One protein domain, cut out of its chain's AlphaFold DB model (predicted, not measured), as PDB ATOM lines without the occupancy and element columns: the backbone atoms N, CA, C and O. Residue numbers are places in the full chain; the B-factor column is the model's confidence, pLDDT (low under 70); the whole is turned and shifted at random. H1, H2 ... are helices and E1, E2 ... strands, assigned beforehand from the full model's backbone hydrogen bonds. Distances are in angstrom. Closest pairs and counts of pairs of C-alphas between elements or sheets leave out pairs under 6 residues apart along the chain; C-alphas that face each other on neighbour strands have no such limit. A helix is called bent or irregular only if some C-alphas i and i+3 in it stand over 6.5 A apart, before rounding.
ATOM      1  N   GLY A 252      21.762 126.069  29.010       52.47
ATOM      2  CA  GLY A 252      23.195 126.350  28.850       52.47
ATOM      3  C   GLY A 252      23.798 127.290  29.904       52.47
ATOM      4  O   GLY A 252      24.998 127.566  29.856       52.47
ATOM      5  N   THR A 253      23.010 127.809  30.851       61.72
ATOM      6  CA  THR A 253      23.505 128.747  31.872       61.72
ATOM      7  C   THR A 253      24.056 127.991  33.081       61.72
ATOM      8  O   THR A 253      23.422 127.848  34.124       61.72
ATOM      9  N   SER A 254      25.284 127.479  32.951       73.94
ATOM     10  CA  SER A 254      26.070 127.099  34.130       73.94
ATOM     11  C   SER A 254      26.126 128.272  35.110       73.94
ATOM     12  O   SER A 254      26.171 129.424  34.678       73.94
ATOM     13  N   THR A 255      26.153 127.996  36.416       86.38
ATOM     14  CA  THR A 255      26.224 129.045  37.442       86.38
ATOM     15  C   THR A 255      27.348 130.034  37.140       86.38
ATOM     16  O   THR A 255      28.514 129.650  37.038       86.38
ATOM     17  N   ASP A 256      26.999 131.315  37.025       90.00
ATOM     18  CA  ASP A 256      27.974 132.371  36.790       90.00
ATOM     19  C   ASP A 256      28.654 132.774  38.108       90.00
ATOM     20  O   ASP A 256      28.132 133.553  38.909       90.00
ATOM     21  N   TYR A 257      29.848 132.228  38.337       93.12
ATOM     22  CA  TYR A 257      30.694 132.568  39.484       93.12
ATOM     23  C   TYR A 257      31.413 133.916  39.337       93.12
ATOM     24  O   TYR A 257      32.022 134.384  40.306       93.12
ATOM     25  N   ALA A 258      31.374 134.528  38.152       94.56
ATOM     26  CA  ALA A 258      31.881 135.869  37.902       94.56
ATOM     27  C   ALA A 258      30.811 136.945  38.142       94.56
ATOM     28  O   ALA A 258      31.175 138.112  38.233       94.56
ATOM     29  N   LEU A 259      29.535 136.582  38.322       94.50
ATOM     30  CA  LEU A 259      28.426 137.516  38.526       94.50
ATOM     31  C   LEU A 259      28.597 138.374  39.790       94.50
ATOM     32  O   LEU A 259      28.739 137.850  40.900       94.50
ATOM     33  N   TYR A 260      28.457 139.694  39.654       94.56
ATOM     34  CA  TYR A 260      28.538 140.663  40.753       94.56
ATOM     35  C   TYR A 260      27.551 140.354  41.884       94.56
ATOM     36  O   TYR A 260      27.928 140.318  43.055       94.56
ATOM     37  N   ALA A 261      26.295 140.057  41.532       92.12
ATOM     38  CA  ALA A 261      25.250 139.710  42.494       92.12
ATOM     39  C   ALA A 261      25.551 138.409  43.265       92.12
ATOM     40  O   ALA A 261      25.068 138.240  44.381       92.12
ATOM     41  N   SER A 262      26.388 137.519  42.713       92.38
ATOM     42  CA  SER A 262      26.842 136.296  43.393       92.38
ATOM     43  C   SER A 262      28.005 136.531  44.371       92.38
ATOM     44  O   SER A 262      28.417 135.610  45.075       92.38
ATOM     45  N   GLY A 263      28.544 137.756  44.434       94.94
ATOM     46  CA  GLY A 263      29.658 138.135  45.307       94.94
ATOM     47  C   GLY A 263      31.022 138.219  44.618       94.94
ATOM     48  O   GLY A 263      32.030 138.434  45.299       94.94
ATOM     49  N   ALA A 264      31.075 138.076  43.292       96.12
ATOM     50  CA  ALA A 264      32.285 138.324  42.518       96.12
ATOM     51  C   ALA A 264      32.662 139.815  42.520       96.12
ATOM     52  O   ALA A 264      31.823 140.696  42.721       96.12
ATOM     53  N   LYS A 265      33.949 140.113  42.322       96.44
ATOM     54  CA  LYS A 265      34.486 141.479  42.415       96.44
ATOM     55  C   LYS A 265      35.536 141.742  41.351       96.44
ATOM     56  O   LYS A 265      36.350 140.875  41.052       96.44
ATOM     57  N   ILE A 266      35.595 142.972  40.857       96.88
ATOM     58  CA  ILE A 266      36.710 143.421  40.020       96.88
ATOM     59  C   ILE A 266      37.956 143.647  40.887       96.88
ATOM     60  O   ILE A 266      37.852 144.125  42.017       96.88
ATOM     61  N   ILE A 267      39.138 143.318  40.359       95.06
ATOM     62  CA  ILE A 267      40.453 143.581  40.957       95.06
ATOM     63  C   ILE A 267      41.055 144.819  40.272       95.06
ATOM     64  O   ILE A 267      41.693 144.687  39.229       95.06
ATOM     65  N   PRO A 268      40.937 146.034  40.844       94.69
ATOM     66  CA  PRO A 268      41.272 147.269  40.124       94.69
ATOM     67  C   PRO A 268      42.742 147.373  39.703       94.69
ATOM     68  O   PRO A 268      43.056 148.012  38.710       94.69
ATOM     69  N   ARG A 269      43.653 146.732  40.449       94.31
ATOM     70  CA  ARG A 269      45.095 146.727  40.143       94.31
ATOM     71  C   ARG A 269      45.448 145.932  38.884       94.31
ATOM     72  O   ARG A 269      46.504 146.170  38.315       94.31
ATOM     73  N   LEU A 270      44.588 144.998  38.483       92.94
ATOM     74  CA  LEU A 270      44.763 144.146  37.306       92.94
ATOM     75  C   LEU A 270      43.796 144.525  36.179       92.94
ATOM     76  O   LEU A 270      43.711 143.810  35.186       92.94
ATOM     77  N   THR A 271      43.078 145.638  36.321       94.75
ATOM     78  CA  THR A 271      42.104 146.113  35.341       94.75
ATOM     79  C   THR A 271      42.615 147.386  34.680       94.75
ATOM     80  O   THR A 271      43.127 148.287  35.348       94.75
ATOM     81  N   SER A 272      42.473 147.467  33.357       95.38
ATOM     82  CA  SER A 272      42.824 148.653  32.577       95.38
ATOM     83  C   SER A 272      42.058 149.889  33.049       95.38
ATOM     84  O   SER A 272      40.997 149.814  33.668       95.38
ATOM     85  N   ARG A 273      42.586 151.072  32.732       93.75
ATOM     86  CA  ARG A 273      41.879 152.320  33.032       93.75
ATOM     87  C   ARG A 273      40.622 152.427  32.173       93.75
ATOM     88  O   ARG A 273      40.681 152.213  30.963       93.75
ATOM     89  N   THR A 274      39.514 152.802  32.807       93.88
ATOM     90  CA  THR A 274      38.273 153.148  32.113       93.88
ATOM     91  C   THR A 274      38.526 154.255  31.097       93.88
ATOM     92  O   THR A 274      39.280 155.195  31.353       93.88
ATOM     93  N   TYR A 275      37.906 154.115  29.932       91.94
ATOM     94  CA  TYR A 275      37.992 155.077  28.850       91.94
ATOM     95  C   TYR A 275      37.373 156.414  29.262       91.94
ATOM     96  O   TYR A 275      36.231 156.478  29.726       91.94
ATOM     97  N   GLU A 276      38.134 157.484  29.058       90.75
ATOM     98  CA  GLU A 276      37.740 158.853  29.360       90.75
ATOM     99  C   GLU A 276      38.070 159.750  28.166       90.75
ATOM    100  O   GLU A 276      39.208 159.776  27.686       90.75
ATOM    101  N   ILE A 277      37.090 160.535  27.723       87.31
ATOM    102  CA  ILE A 277      37.276 161.579  26.717       87.31
ATOM    103  C   ILE A 277      37.448 162.908  27.446       87.31
ATOM    104  O   ILE A 277      36.547 163.387  28.142       87.31
ATOM    105  N   TRP A 278      38.620 163.507  27.260       86.12
ATOM    106  CA  TRP A 278      38.988 164.787  27.854       86.12
ATOM    107  C   TRP A 278      38.793 165.938  26.856       86.12
ATOM    108  O   TRP A 278      39.042 165.759  25.664       86.12
ATOM    109  N   PRO A 279      38.397 167.138  27.319       84.50
ATOM    110  CA  PRO A 279      38.223 168.294  26.446       84.50
ATOM    111  C   PRO A 279      39.556 168.750  25.833       84.50
ATOM    112  O   PRO A 279      40.593 168.764  26.501       84.50
ATOM    113  N   SER A 280      39.516 169.181  24.568       83.69
ATOM    114  CA  SER A 280      40.714 169.524  23.786       83.69
ATOM    115  C   SER A 280      41.395 170.823  24.228       83.69
ATOM    116  O   SER A 280      42.599 170.989  24.049       83.69
ATOM    117  N   LYS A 281      40.644 171.772  24.802       89.50
ATOM    118  CA  LYS A 281      41.184 173.080  25.208       89.50
ATOM    119  C   LYS A 281      41.917 172.969  26.544       89.50
ATOM    120  O   LYS A 281      41.359 172.465  27.512       89.50
ATOM    121  N   VAL A 282      43.122 173.537  26.631       86.75
ATOM    122  CA  VAL A 282      43.992 173.467  27.826       86.75
ATOM    123  C   VAL A 282      43.291 173.980  29.084       86.75
ATOM    124  O   VAL A 282      43.297 173.299  30.107       86.75
ATOM    125  N   ILE A 283      42.617 175.133  28.990       85.12
ATOM    126  CA  ILE A 283      41.877 175.708  30.120       85.12
ATOM    127  C   ILE A 283      40.771 174.747  30.586       85.12
ATOM    128  O   ILE A 283      40.637 174.475  31.772       85.12
ATOM    129  N   GLN A 284      40.026 174.150  29.651       82.81
ATOM    130  CA  GLN A 284      38.934 173.224  29.961       82.81
ATOM    131  C   GLN A 284      39.453 171.901  30.511       82.81
ATOM    132  O   GLN A 284      38.818 171.319  31.380       82.81
ATOM    133  N   ARG A 285      40.614 171.433  30.049       84.44
ATOM    134  CA  ARG A 285      41.270 170.230  30.566       84.44
ATOM    135  C   ARG A 285      41.787 170.446  31.986       84.44
ATOM    136  O   ARG A 285      41.647 169.553  32.817       84.44
ATOM    137  N   PHE A 286      42.318 171.633  32.282       86.38
ATOM    138  CA  PHE A 286      42.687 172.034  33.640       86.38
ATOM    139  C   PHE A 286      41.460 172.064  34.562       86.38
ATOM    140  O   PHE A 286      41.449 171.383  35.589       86.38
ATOM    141  N   TRP A 287      40.387 172.748  34.149       82.44
ATOM    142  CA  TRP A 287      39.120 172.768  34.889       82.44
ATOM    143  C   TRP A 287      38.503 171.374  35.028       82.44
ATOM    144  O   TRP A 287      37.994 171.036  36.094       82.44
ATOM    145  N   GLY A 288      38.612 170.535  33.998       84.88
ATOM    146  CA  GLY A 288      38.179 169.142  34.021       84.88
ATOM    147  C   GLY A 288      38.989 168.296  35.000       84.88
ATOM    148  O   GLY A 288      38.421 167.465  35.698       84.88
ATOM    149  N   LYS A 289      40.298 168.536  35.141       86.00
ATOM    150  CA  LYS A 289      41.133 167.808  36.107       86.00
ATOM    151  C   LYS A 289      40.794 168.206  37.542       86.00
ATOM    152  O   LYS A 289      40.786 167.348  38.418       86.00
ATOM    153  N   LEU A 290      40.494 169.487  37.761       88.06
ATOM    154  CA  LEU A 290      40.164 170.025  39.078       88.06
ATOM    155  C   LEU A 290      38.748 169.648  39.531       88.06
ATOM    156  O   LEU A 290      38.541 169.294  40.685       88.06
ATOM    157  N   THR A 291      37.769 169.726  38.633       85.06
ATOM    158  CA  THR A 291      36.350 169.579  38.994       85.06
ATOM    159  C   THR A 291      35.752 168.234  38.597       85.06
ATOM    160  O   THR A 291      34.634 167.932  39.007       85.06
ATOM    161  N   ARG A 292      36.441 167.451  37.752       80.75
ATOM    162  CA  ARG A 292      35.880 166.304  37.008       80.75
ATOM    163  C   ARG A 292      34.592 166.614  36.238       80.75
ATOM    164  O   ARG A 292      33.908 165.707  35.776       80.75
ATOM    165  N   ARG A 293      34.262 167.895  36.058       74.06
ATOM    166  CA  ARG A 293      33.148 168.340  35.223       74.06
ATOM    167  C   ARG A 293      33.638 168.407  33.776       74.06
ATOM    168  O   ARG A 293      34.788 168.763  33.529       74.06
ATOM    169  N   ASN A 294      32.767 168.070  32.826       75.88
ATOM    170  CA  ASN A 294      33.054 168.032  31.382       75.88
ATOM    171  C   ASN A 294      34.024 166.926  30.911       75.88
ATOM    172  O   ASN A 294      34.624 167.064  29.847       75.88
ATOM    173  N   VAL A 295      34.171 165.835  31.669       83.81
ATOM    174  CA  VAL A 295      34.849 164.610  31.209       83.81
ATOM    175  C   VAL A 295      33.783 163.557  30.934       83.81
ATOM    176  O   VAL A 295      32.968 163.264  31.810       83.81
ATOM    177  N   ILE A 296      33.771 163.003  29.722       83.94
ATOM    178  CA  ILE A 296      32.885 161.883  29.386       83.94
ATOM    179  C   ILE A 296      33.629 160.609  29.765       83.94
ATOM    180  O   ILE A 296      34.686 160.321  29.208       83.94
ATOM    181  N   THR A 297      33.093 159.862  30.723       87.69
ATOM    182  CA  THR A 297      33.649 158.580  31.165       87.69
ATOM    183  C   THR A 297      32.748 157.444  30.707       87.69
ATOM    184  O   THR A 297      31.523 157.555  30.770       87.69
ATOM    185  N   SER A 298      33.357 156.337  30.292       90.00
ATOM    186  CA  SER A 298      32.650 155.063  30.157       90.00
ATOM    187  C   SER A 298      32.143 154.581  31.528       90.00
ATOM    188  O   SER A 298      32.529 155.114  32.581       90.00
ATOM    189  N   LYS A 299      31.255 153.578  31.518       92.38
ATOM    190  CA  LYS A 299      30.773 152.901  32.728       92.38
ATOM    191  C   LYS A 299      31.954 152.300  33.490       92.38
ATOM    192  O   LYS A 299      33.051 152.139  32.963       92.38
ATOM    193  N   LYS A 300      31.748 151.990  34.765       94.38
ATOM    194  CA  LYS A 300      32.799 151.363  35.570       94.38
ATOM    195  C   LYS A 300      32.958 149.875  35.203       94.38
ATOM    196  O   LYS A 300      31.989 149.288  34.720       94.38
ATOM    197  N   PRO A 301      34.130 149.257  35.443       95.19
ATOM    198  CA  PRO A 301      34.386 147.864  35.067       95.19
ATOM    199  C   PRO A 301      33.421 146.842  35.682       95.19
ATOM    200  O   PRO A 301      33.255 145.757  35.137       95.19
ATOM    201  N   GLU A 302      32.760 147.170  36.795       95.12
ATOM    202  CA  GLU A 302      31.782 146.297  37.452       95.12
ATOM    203  C   GLU A 302      30.580 145.962  36.556       95.12
ATOM    204  O   GLU A 302      29.917 144.957  36.795       95.12
ATOM    205  N   ILE A 303      30.313 146.747  35.504       94.00
ATOM    206  CA  ILE A 303      29.246 146.435  34.543       94.00
ATOM    207  C   ILE A 303      29.518 145.134  33.767       94.00
ATOM    208  O   ILE A 303      28.571 144.448  33.402       94.00
ATOM    209  N   VAL A 304      30.790 144.750  33.577       93.62
ATOM    210  CA  VAL A 304      31.182 143.527  32.841       93.62
ATOM    211  C   VAL A 304      30.663 142.264  33.522       93.62
ATOM    212  O   VAL A 304      30.358 141.283  32.860       93.62
ATOM    213  N   ILE A 305      30.553 142.302  34.848       94.25
ATOM    214  CA  ILE A 305      30.067 141.195  35.674       94.25
ATOM    215  C   ILE A 305      28.615 141.402  36.117       94.25
ATOM    216  O   ILE A 305      28.162 140.824  37.105       94.25
ATOM    217  N   SER A 306      27.881 142.271  35.424       91.75
ATOM    218  CA  SER A 306      26.455 142.491  35.640       91.75
ATOM    219  C   SER A 306      25.641 141.747  34.574       91.75
ATOM    220  O   SER A 306      26.138 141.543  33.470       91.75
ATOM    221  N   PRO A 307      24.383 141.367  34.853       87.50
ATOM    222  CA  PRO A 307      23.560 140.631  33.890       87.50
ATOM    223  C   PRO A 307      23.020 141.510  32.743       87.50
ATOM    224  O   PRO A 307      22.254 141.033  31.912       87.50
ATOM    225  N   ASN A 308      23.347 142.803  32.716       83.19
ATOM    226  CA  ASN A 308      22.776 143.758  31.775       83.19
ATOM    227  C   ASN A 308      23.607 143.832  30.479       83.19
ATOM    228  O   ASN A 308      24.811 144.065  30.530       83.19
ATOM    229  N   ILE A 309      22.945 143.674  29.328       81.31
ATOM    230  CA  ILE A 309      23.532 143.699  27.973       81.31
ATOM    231  C   ILE A 309      22.923 144.805  27.086       81.31
ATOM    232  O   ILE A 309      22.953 144.760  25.856       81.31
ATOM    233  N   ASN A 310      22.360 145.848  27.685       85.25
ATOM    234  CA  ASN A 310      21.777 146.937  26.908       85.25
ATOM    235  C   ASN A 310      22.838 147.787  26.189       85.25
ATOM    236  O   ASN A 310      24.004 147.878  26.584       85.25
ATOM    237  N   VAL A 311      22.411 148.460  25.118       85.25
ATOM    238  CA  VAL A 311      23.267 149.384  24.365       85.25
ATOM    239  C   VAL A 311      23.777 150.488  25.298       85.25
ATOM    240  O   VAL A 311      22.999 151.203  25.921       85.25
ATOM    241  N   GLY A 312      25.102 150.631  25.386       82.25
ATOM    242  CA  GLY A 312      25.763 151.616  26.250       82.25
ATOM    243  C   GLY A 312      26.023 151.153  27.690       82.25
ATOM    244  O   GLY A 312      26.715 151.859  28.431       82.25
ATOM    245  N   ASP A 313      25.551 149.968  28.084       88.94
ATOM    246  CA  ASP A 313      25.884 149.328  29.363       88.94
ATOM    247  C   ASP A 313      27.100 148.403  29.219       88.94
ATOM    248  O   ASP A 313      27.090 147.233  29.581       88.94
ATOM    249  N   CYS A 314      28.190 148.962  28.695       90.25
ATOM    250  CA  CYS A 314      29.472 148.284  28.563       90.25
ATOM    251  C   CYS A 314      30.599 149.103  29.202       90.25
ATOM    252  O   CYS A 314      30.520 150.327  29.346       90.25
ATOM    253  N   TRP A 315      31.665 148.413  29.598       94.12
ATOM    254  CA  TRP A 315      32.899 149.048  30.040       94.12
ATOM    255  C   TRP A 315      33.867 149.150  28.869       94.12
ATOM    256  O   TRP A 315      34.158 148.162  28.199       94.12
ATOM    257  N   CYS A 316      34.385 150.353  28.644       92.19
ATOM    258  CA  CYS A 316      35.360 150.629  27.599       92.19
ATOM    259  C   CYS A 316      36.715 150.963  28.227       92.19
ATOM    260  O   CYS A 316      36.785 151.633  29.262       92.19
ATOM    261  N   PHE A 317      37.791 150.575  27.551       92.88
ATOM    262  CA  PHE A 317      39.167 150.969  27.853       92.88
ATOM    263  C   PHE A 317      39.797 151.646  26.629       92.88
ATOM    264  O   PHE A 317      39.250 151.606  25.531       92.88
ATOM    265  N   ASN A 318      40.924 152.331  26.826       89.75
ATOM    266  CA  ASN A 318      41.603 153.034  25.740       89.75
ATOM    267  C   ASN A 318      42.492 152.086  24.920       89.75
ATOM    268  O   ASN A 318      43.279 151.340  25.499       89.75
ATOM    269  N   GLY A 319      42.429 152.187  23.592       88.31
ATOM    270  CA  GLY A 319      43.229 151.386  22.664       88.31
ATOM    271  C   GLY A 319      42.589 150.046  22.287       88.31
ATOM    272  O   GLY A 319      41.403 149.824  22.499       88.31
ATOM    273  N   THR A 320      43.392 149.163  21.692       87.81
ATOM    274  CA  THR A 320      42.967 147.840  21.191       87.81
ATOM    275  C   THR A 320      43.304 146.689  22.138       87.81
ATOM    276  O   THR A 320      42.853 145.570  21.920       87.81
ATOM    277  N   GLN A 321      44.094 146.951  23.180       90.31
ATOM    278  CA  GLN A 321      44.529 145.962  24.163       90.31
ATOM    279  C   GLN A 321      44.155 146.438  25.563       90.31
ATOM    280  O   GLN A 321      44.406 147.586  25.939       90.31
ATOM    281  N   GLY A 322      43.564 145.543  26.343       91.31
ATOM    282  CA  GLY A 322      43.146 145.812  27.707       91.31
ATOM    283  C   GLY A 322      43.015 144.522  28.498       91.31
ATOM    284  O   GLY A 322      42.997 143.432  27.937       91.31
ATOM    285  N   GLN A 323      42.935 144.660  29.815       94.06
ATOM    286  CA  GLN A 323      42.793 143.539  30.733       94.06
ATOM    287  C   GLN A 323      41.773 143.873  31.814       94.06
ATOM    288  O   GLN A 323      41.605 145.037  32.190       94.06
ATOM    289  N   ILE A 324      41.110 142.846  32.331       94.44
ATOM    290  CA  ILE A 324      40.205 142.953  33.469       94.44
ATOM    291  C   ILE A 324      40.501 141.826  34.450       94.44
ATOM    292  O   ILE A 324      40.515 140.653  34.087       94.44
ATOM    293  N   GLY A 325      40.763 142.186  35.704       95.00
ATOM    294  CA  GLY A 325      40.920 141.218  36.779       95.00
ATOM    295  C   GLY A 325      39.579 140.954  37.447       95.00
ATOM    296  O   GLY A 325      38.960 141.892  37.953       95.00
ATOM    297  N   ILE A 326      39.152 139.694  37.501       95.12
ATOM    298  CA  ILE A 326      37.910 139.281  38.165       95.12
ATOM    299  C   ILE A 326      38.255 138.298  39.284       95.12
ATOM    300  O   ILE A 326      38.888 137.268  39.064       95.12
ATOM    301  N   LYS A 327      37.825 138.620  40.504       94.00
ATOM    302  CA  LYS A 327      37.788 137.699  41.635       94.00
ATOM    303  C   LYS A 327      36.424 137.020  41.643       94.00
ATOM    304  O   LYS A 327      35.417 137.679  41.894       94.00
ATOM    305  N   LEU A 328      36.414 135.715  41.400       93.62
ATOM    306  CA  LEU A 328      35.205 134.897  41.440       93.62
ATOM    307  C   LEU A 328      34.602 134.854  42.852       93.62
ATOM    308  O   LEU A 328      35.299 135.066  43.851       93.62
ATOM    309  N   SER A 329      33.306 134.560  42.936       94.94
ATOM    310  CA  SER A 329      32.592 134.423  44.213       94.94
ATOM    311  C   SER A 329      33.061 133.219  45.035       94.94
ATOM    312  O   SER A 329      32.974 133.237  46.265       94.94
ATOM    313  N   ARG A 330      33.582 132.177  44.372       90.94
ATOM    314  CA  ARG A 330      34.099 130.944  44.981       90.94
ATOM    315  C   ARG A 330      35.327 130.434  44.232       90.94
ATOM    316  O   ARG A 330      35.528 130.760  43.064       90.94
ATOM    317  N   ASN A 331      36.106 129.589  44.900       87.69
ATOM    318  CA  ASN A 331      37.169 128.828  44.252       87.69
ATOM    319  C   ASN A 331      36.519 127.709  43.435       87.69
ATOM    320  O   ASN A 331      35.782 126.894  43.992       87.69
ATOM    321  N   ILE A 332      36.769 127.690  42.130       85.88
ATOM    322  CA  ILE A 332      36.173 126.734  41.194       85.88
ATOM    323  C   ILE A 332      37.227 126.211  40.223       85.88
ATOM    324  O   ILE A 332      38.263 126.840  40.016       85.88
ATOM    325  N   ILE A 333      36.913 125.089  39.581       83.69
ATOM    326  CA  ILE A 333      37.601 124.649  38.368       83.69
ATOM    327  C   ILE A 333      36.835 125.254  37.192       83.69
ATOM    328  O   ILE A 333      35.648 124.974  37.017       83.69
ATOM    329  N   VAL A 334      37.492 126.121  36.423       82.56
ATOM    330  CA  VAL A 334      36.870 126.781  35.270       82.56
ATOM    331  C   VAL A 334      36.672 125.754  34.160       82.56
ATOM    332  O   VAL A 334      37.633 125.143  33.703       82.56
ATOM    333  N   THR A 335      35.425 125.563  33.735       81.25
ATOM    334  CA  THR A 335      35.070 124.652  32.634       81.25
ATOM    335  C   THR A 335      34.717 125.414  31.365       81.25
ATOM    336  O   THR A 335      35.131 125.028  30.278       81.25
ATOM    337  N   HIS A 336      33.980 126.516  31.510       82.25
ATOM    338  CA  HIS A 336      33.501 127.341  30.411       82.25
ATOM    339  C   HIS A 336      33.615 128.816  30.789       82.25
ATOM    340  O   HIS A 336      33.524 129.182  31.965       82.25
ATOM    341  N   VAL A 337      33.802 129.658  29.777       84.19
ATOM    342  CA  VAL A 337      33.767 131.115  29.899       84.19
ATOM    343  C   VAL A 337      32.815 131.642  28.843       84.19
ATOM    344  O   VAL A 337      32.921 131.282  27.673       84.19
ATOM    345  N   THR A 338      31.910 132.514  29.265       84.81
ATOM    346  CA  THR A 338      30.942 133.151  28.378       84.81
ATOM    347  C   THR A 338      31.324 134.610  28.189       84.81
ATOM    348  O   THR A 338      31.598 135.324  29.152       84.81
ATOM    349  N   TYR A 339      31.325 135.058  26.938       86.06
ATOM    350  CA  TYR A 339      31.469 136.457  26.559       86.06
ATOM    351  C   TYR A 339      30.248 136.853  25.734       86.06
ATOM    352  O   TYR A 339      29.823 136.099  24.859       86.06
ATOM    353  N   SER A 340      29.688 138.030  26.006       83.12
ATOM    354  CA  SER A 340      28.507 138.522  25.303       83.12
ATOM    355  C   SER A 340      28.674 139.978  24.889       83.12
ATOM    356  O   SER A 340      29.272 140.780  25.607       83.12
ATOM    357  N   HIS A 341      28.149 140.312  23.712       84.94
ATOM    358  CA  HIS A 341      28.171 141.651  23.139       84.94
ATOM    359  C   HIS A 341      26.850 141.932  22.429       84.94
ATOM    360  O   HIS A 341      26.175 141.011  21.968       84.94
ATOM    361  N   ILE A 342      26.500 143.212  22.301       85.06
ATOM    362  CA  ILE A 342      25.321 143.623  21.540       85.06
ATOM    363  C   ILE A 342      25.390 143.108  20.094       85.06
ATOM    364  O   ILE A 342      26.456 143.093  19.468       85.06
ATOM    365  N   GLY A 343      24.237 142.689  19.570       79.06
ATOM    366  CA  GLY A 343      24.105 142.196  18.201       79.06
ATOM    367  C   GLY A 343      24.188 143.311  17.153       79.06
ATOM    368  O   GLY A 343      23.894 144.473  17.427       79.06
ATOM    369  N   LYS A 344      24.528 142.944  15.911       79.19
ATOM    370  CA  LYS A 344      24.711 143.899  14.797       79.19
ATOM    371  C   LYS A 344      23.447 144.697  14.479       79.19
ATOM    372  O   LYS A 344      23.533 145.860  14.113       79.19
ATOM    373  N   GLY A 345      22.278 144.074  14.632       78.56
ATOM    374  CA  GLY A 345      20.989 144.712  14.346       78.56
ATOM    375  C   GLY A 345      20.615 145.840  15.310       78.56
ATOM    376  O   GLY A 345      19.747 146.638  14.981       78.56
ATOM    377  N   VAL A 346      21.263 145.921  16.480       80.75
ATOM    378  CA  VAL A 346      20.987 146.948  17.502       80.75
ATOM    379  C   VAL A 346      22.148 147.931  17.696       80.75
ATOM    380  O   VAL A 346      22.020 148.890  18.455       80.75
ATOM    381  N   SER A 347      23.285 147.719  17.027       75.19
ATOM    382  CA  SER A 347      24.445 148.610  17.099       75.19
ATOM    383  C   SER A 347      24.345 149.739  16.068       75.19
ATOM    384  O   SER A 347      24.174 149.469  14.882       75.19
ATOM    385  N   ILE A 348      24.500 150.992  16.510       71.62
ATOM    386  CA  ILE A 348      24.566 152.175  15.627       71.62
ATOM    387  C   ILE A 348      25.914 152.226  14.893       71.62
ATOM    388  O   ILE A 348      25.966 152.495  13.696       71.62
ATOM    389  N   ASP A 349      26.996 151.937  15.614       66.69
ATOM    390  CA  ASP A 349      28.353 151.884  15.080       66.69
ATOM    391  C   ASP A 349      28.739 150.446  14.696       66.69
ATOM    392  O   ASP A 349      28.184 149.487  15.245       66.69
ATOM    393  N   PRO A 350      29.721 150.250  13.794       64.56
ATOM    394  CA  PRO A 350      30.255 148.923  13.518       64.56
ATOM    395  C   PRO A 350      30.733 148.266  14.819       64.56
ATOM    396  O   PRO A 350      31.470 148.893  15.582       64.56
ATOM    397  N   ILE A 351      30.443 146.970  15.012       73.06
ATOM    398  CA  ILE A 351      30.893 146.133  16.157       73.06
ATOM    399  C   ILE A 351      32.437 145.964  16.208       73.06
ATOM    400  O   ILE A 351      32.990 145.102  16.878       73.06
ATOM    401  N   SER A 352      33.174 146.819  15.503       76.62
ATOM    402  CA  SER A 352      34.628 146.945  15.516       76.62
ATOM    403  C   SER A 352      35.234 147.150  16.909       76.62
ATOM    404  O   SER A 352      36.404 146.827  17.091       76.62
ATOM    405  N   SER A 353      34.459 147.655  17.875       81.19
ATOM    406  CA  SER A 353      34.880 147.829  19.269       81.19
ATOM    407  C   SER A 353      34.833 146.544  20.100       81.19
ATOM    408  O   SER A 353      35.429 146.512  21.176       81.19
ATOM    409  N   ALA A 354      34.154 145.490  19.632       83.50
ATOM    410  CA  ALA A 354      34.140 144.216  20.336       83.50
ATOM    411  C   ALA A 354      35.543 143.574  20.312       83.50
ATOM    412  O   ALA A 354      36.190 143.548  19.256       83.50
ATOM    413  N   PRO A 355      36.021 143.015  21.440       82.81
ATOM    414  CA  PRO A 355      37.231 142.207  21.472       82.81
ATOM    415  C   PRO A 355      37.153 141.054  20.470       82.81
ATOM    416  O   PRO A 355      36.157 140.337  20.400       82.81
ATOM    417  N   ARG A 356      38.227 140.884  19.698       83.06
ATOM    418  CA  ARG A 356      38.372 139.792  18.723       83.06
ATOM    419  C   ARG A 356      39.098 138.591  19.315       83.06
ATOM    420  O   ARG A 356      38.752 137.450  19.039       83.06
ATOM    421  N   GLU A 357      40.103 138.862  20.137       84.00
ATOM    422  CA  GLU A 357      40.948 137.870  20.790       84.00
ATOM    423  C   GLU A 357      41.073 138.230  22.261       84.00
ATOM    424  O   GLU A 357      41.207 139.409  22.605       84.00
ATOM    425  N   PHE A 358      41.033 137.222  23.125       84.00
ATOM    426  CA  PHE A 358      41.327 137.401  24.536       84.00
ATOM    427  C   PHE A 358      42.038 136.178  25.110       84.00
ATOM    428  O   PHE A 358      41.907 135.053  24.628       84.00
ATOM    429  N   GLU A 359      42.807 136.418  26.162       85.31
ATOM    430  CA  GLU A 359      43.521 135.390  26.906       85.31
ATOM    431  C   GLU A 359      42.998 135.352  28.340       85.31
ATOM    432  O   GLU A 359      42.813 136.394  28.976       85.31
ATOM    433  N   LEU A 360      42.763 134.150  28.856       85.81
ATOM    434  CA  LEU A 360      42.359 133.915  30.233       85.81
ATOM    435  C   LEU A 360      43.567 133.478  31.057       85.81
ATOM    436  O   LEU A 360      44.185 132.450  30.781       85.81
ATOM    437  N   TRP A 361      43.843 134.245  32.108       84.44
ATOM    438  CA  TRP A 361      44.957 134.028  33.023       84.44
ATOM    439  C   TRP A 361      44.433 133.610  34.397       84.44
ATOM    440  O   TRP A 361      43.620 134.315  35.002       84.44
ATOM    441  N   VAL A 362      44.931 132.491  34.923       83.75
ATOM    442  CA  VAL A 362      44.632 132.044  36.290       83.75
ATOM    443  C   VAL A 362      45.690 132.604  37.241       83.75
ATOM    444  O   VAL A 362      46.857 132.236  37.173       83.75
ATOM    445  N   LEU A 363      45.284 133.508  38.136       80.50
ATOM    446  CA  LEU A 363      46.207 134.199  39.052       80.50
ATOM    447  C   LEU A 363      46.663 133.338  40.236       80.50
ATOM    448  O   LEU A 363      47.737 133.563  40.785       80.50
ATOM    449  N   ASN A 364      45.825 132.399  40.676       77.69
ATOM    450  CA  ASN A 364      46.133 131.482  41.765       77.69
ATOM    451  C   ASN A 364      45.415 130.154  41.515       77.69
ATOM    452  O   ASN A 364      44.202 130.136  41.313       77.69
ATOM    453  N   ASN A 365      46.168 129.061  41.546       75.88
ATOM    454  CA  ASN A 365      45.665 127.705  41.353       75.88
ATOM    455  C   ASN A 365      45.381 126.973  42.677       75.88
ATOM    456  O   ASN A 365      45.107 125.778  42.651       75.88
ATOM    457  N   HIS A 366      45.466 127.661  43.823       74.62
ATOM    458  CA  HIS A 366      45.300 127.082  45.159       74.62
ATOM    459  C   HIS A 366      46.145 125.816  45.356       74.62
ATOM    460  O   HIS A 366      45.639 124.792  45.806       74.62
ATOM    461  N   GLU A 367      47.422 125.895  44.970       74.44
ATOM    462  CA  GLU A 367      48.397 124.797  45.062       74.44
ATOM    463  C   GLU A 367      48.072 123.595  44.164       74.44
ATOM    464  O   GLU A 367      48.647 122.520  44.323       74.44
ATOM    465  N   ASN A 368      47.188 123.768  43.175       67.75
ATOM    466  CA  ASN A 368      46.882 122.732  42.203       67.75
ATOM    467  C   ASN A 368      47.630 122.965  40.875       67.75
ATOM    468  O   ASN A 368      47.134 123.680  39.999       67.75
ATOM    469  N   PRO A 369      48.806 122.338  40.671       66.94
ATOM    470  CA  PRO A 369      49.661 122.603  39.513       66.94
ATOM    471  C   PRO A 369      49.016 122.232  38.170       66.94
ATOM    472  O   PRO A 369      49.462 122.713  37.128       66.94
ATOM    473  N   LYS A 370      47.958 121.409  38.173       65.94
ATOM    474  CA  LYS A 370      47.261 120.967  36.957       65.94
ATOM    475  C   LYS A 370      46.348 122.034  36.338       65.94
ATOM    476  O   LYS A 370      45.988 121.894  35.178       65.94
ATOM    477  N   PHE A 371      45.988 123.093  37.070       64.62
ATOM    478  CA  PHE A 371      44.997 124.095  36.628       64.62
ATOM    479  C   PHE A 371      45.592 125.491  36.395       64.62
ATOM    480  O   PHE A 371      44.913 126.505  36.533       64.62
ATOM    481  N   THR A 372      46.875 125.547  36.044       59.22
ATOM    482  CA  THR A 372      47.645 126.796  35.895       59.22
ATOM    483  C   THR A 372      47.693 127.320  34.451       59.22
ATOM    484  O   THR A 372      48.535 128.153  34.126       59.22
ATOM    485  N   CYS A 373      46.836 126.818  33.561       57.88
ATOM    486  CA  CYS A 373      46.957 127.079  32.129       57.88
ATOM    487  C   CYS A 373      46.503 128.494  31.739       57.88
ATOM    488  O   CYS A 373      45.475 128.994  32.195       57.88
ATOM    489  N   LEU A 374      47.275 129.105  30.840       63.28
ATOM    490  CA  LEU A 374      46.846 130.222  30.009       63.28
ATOM    491  C   LEU A 374      45.928 129.664  28.917       63.28
ATOM    492  O   LEU A 374      46.344 128.777  28.171       63.28
ATOM    493  N   TYR A 375      44.707 130.177  28.799       65.81
ATOM    494  CA  TYR A 375      43.813 129.808  27.697       65.81
ATOM    495  C   TYR A 375      43.736 130.967  26.707       65.81
ATOM    496  O   TYR A 375      43.382 132.077  27.094       65.81
ATOM    497  N   ARG A 376      44.045 130.726  25.428       63.88
ATOM    498  CA  ARG A 376      43.863 131.716  24.356       63.88
ATOM    499  C   ARG A 376      42.558 131.431  23.622       63.88
ATOM    500  O   ARG A 376      42.370 130.326  23.120       63.88
ATOM    501  N   LEU A 377      41.667 132.414  23.577       67.56
ATOM    502  CA  LEU A 377      40.357 132.317  22.938       67.56
ATOM    503  C   LEU A 377      40.264 133.330  21.791       67.56
ATOM    504  O   LEU A 377      40.554 134.518  21.961       67.56
ATOM    505  N   GLN A 378      39.847 132.861  20.615       67.88
ATOM    506  CA  GLN A 378      39.590 133.700  19.446       67.88
ATOM    507  C   GLN A 378      38.086 133.708  19.158       67.88
ATOM    508  O   GLN A 378      37.466 132.656  19.003       67.88
ATOM    509  N   ILE A 379      37.487 134.900  19.120       64.50
ATOM    510  CA  ILE A 379      36.064 135.079  18.834       64.50
ATOM    511  C   ILE A 379      35.911 135.287  17.329       64.50
ATOM    512  O   ILE A 379      36.206 136.357  16.796       64.50
ATOM    513  N   HIS A 380      35.396 134.272  16.641       56.16
ATOM    514  CA  HIS A 380      34.991 134.401  15.246       56.16
ATOM    515  C   HIS A 380      33.535 134.867  15.182       56.16
ATOM    516  O   HIS A 380      32.605 134.090  15.376       56.16
ATOM    517  N   GLY A 381      33.326 136.154  14.909       51.56
ATOM    518  CA  GLY A 381      32.021 136.638  14.469       51.56
ATOM    519  C   GLY A 381      31.824 136.276  13.000       51.56
ATOM    520  O   GLY A 381      32.602 136.716  12.156       51.56
ATOM    521  N   ILE A 382      30.795 135.492  12.674       48.19
ATOM    522  CA  ILE A 382      30.393 135.295  11.277       48.19
ATOM    523  C   ILE A 382      29.775 136.619  10.822       48.19
ATOM    524  O   ILE A 382      28.690 136.985  11.274       48.19
ATOM    525  N   MET A 383      30.474 137.374   9.972       38.41
ATOM    526  CA  MET A 383      29.838 138.483   9.267       38.41
ATOM    527  C   MET A 383      28.931 137.867   8.199       38.41
ATOM    528  O   MET A 383      29.452 137.177   7.325       38.41
ATOM    529  N   PRO A 384      27.598 138.049   8.256       33.84
ATOM    530  CA  PRO A 384      26.773 137.701   7.111       33.84
ATOM    531  C   PRO A 384      27.219 138.587   5.942       33.84
ATOM    532  O   PRO A 384      27.273 139.814   6.097       33.84
ATOM    533  N   ASN A 385      27.624 137.924   4.855       34.44
ATOM    534  CA  ASN A 385      28.008 138.533   3.581       34.44
ATOM    535  C   ASN A 385      26.855 139.315   2.958       34.44
ATOM    536  O   ASN A 385      25.697 138.858   3.100       34.44
TER     537      ASN A 385
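This is residues 252 to 385 of the 385 residues of the protein "SUN domain-containing protein" of Rhizophagus irregularis (UniProt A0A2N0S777). With little regular structure, this is a body of loops around the short helix H2, with H1 at the far end of an arm of chain and the two-stranded antiparallel hairpin E1 and E2 on another side. The arm's two sides pair at residues 276 to 277 and 296 to 297. The printed part has 134 residues, only 23 of them in named elements, ordered H1, H2, E1, E2; the class is mixed, helices and strands. It is loose, with a radius of gyration of the C-alphas of 17.6 A and spans of 55 by 43 by 25 A.

Residues 265 to 266 pair antiparallel with residues 326 to 327. In H1, residues 282 to 291, every O i to N i+4 pair is within hydrogen-bond range; in H2, residues 301 to 305, 0 of 1 is, but 2 of 2 O i to N i+3 pairs are. H1 and H2 are apart. E1, residues 357 to 360, and E2, residues 375 to 378, form a hairpin at 162 degrees, with N 360 and O 375 2.8 A apart. H1 is apart from both strands.

H1 begins at C-alpha 282 (43.992, 173.467, 27.826) and is 14.1 A long; H2 is 8.0 A, E1 10.3 A and E2 10.1 A, ending at C-alpha 378 (39.590, 133.700, 19.446).

The farthest C-alphas, of Ile 283 and Lys 370, are 55.4 A apart. The printed part has no cut. The links H2 to E1 and E1 to E2 are long. The pLDDT is under 70 at residues 252 to 253, 349 to 350 and 368 to 385.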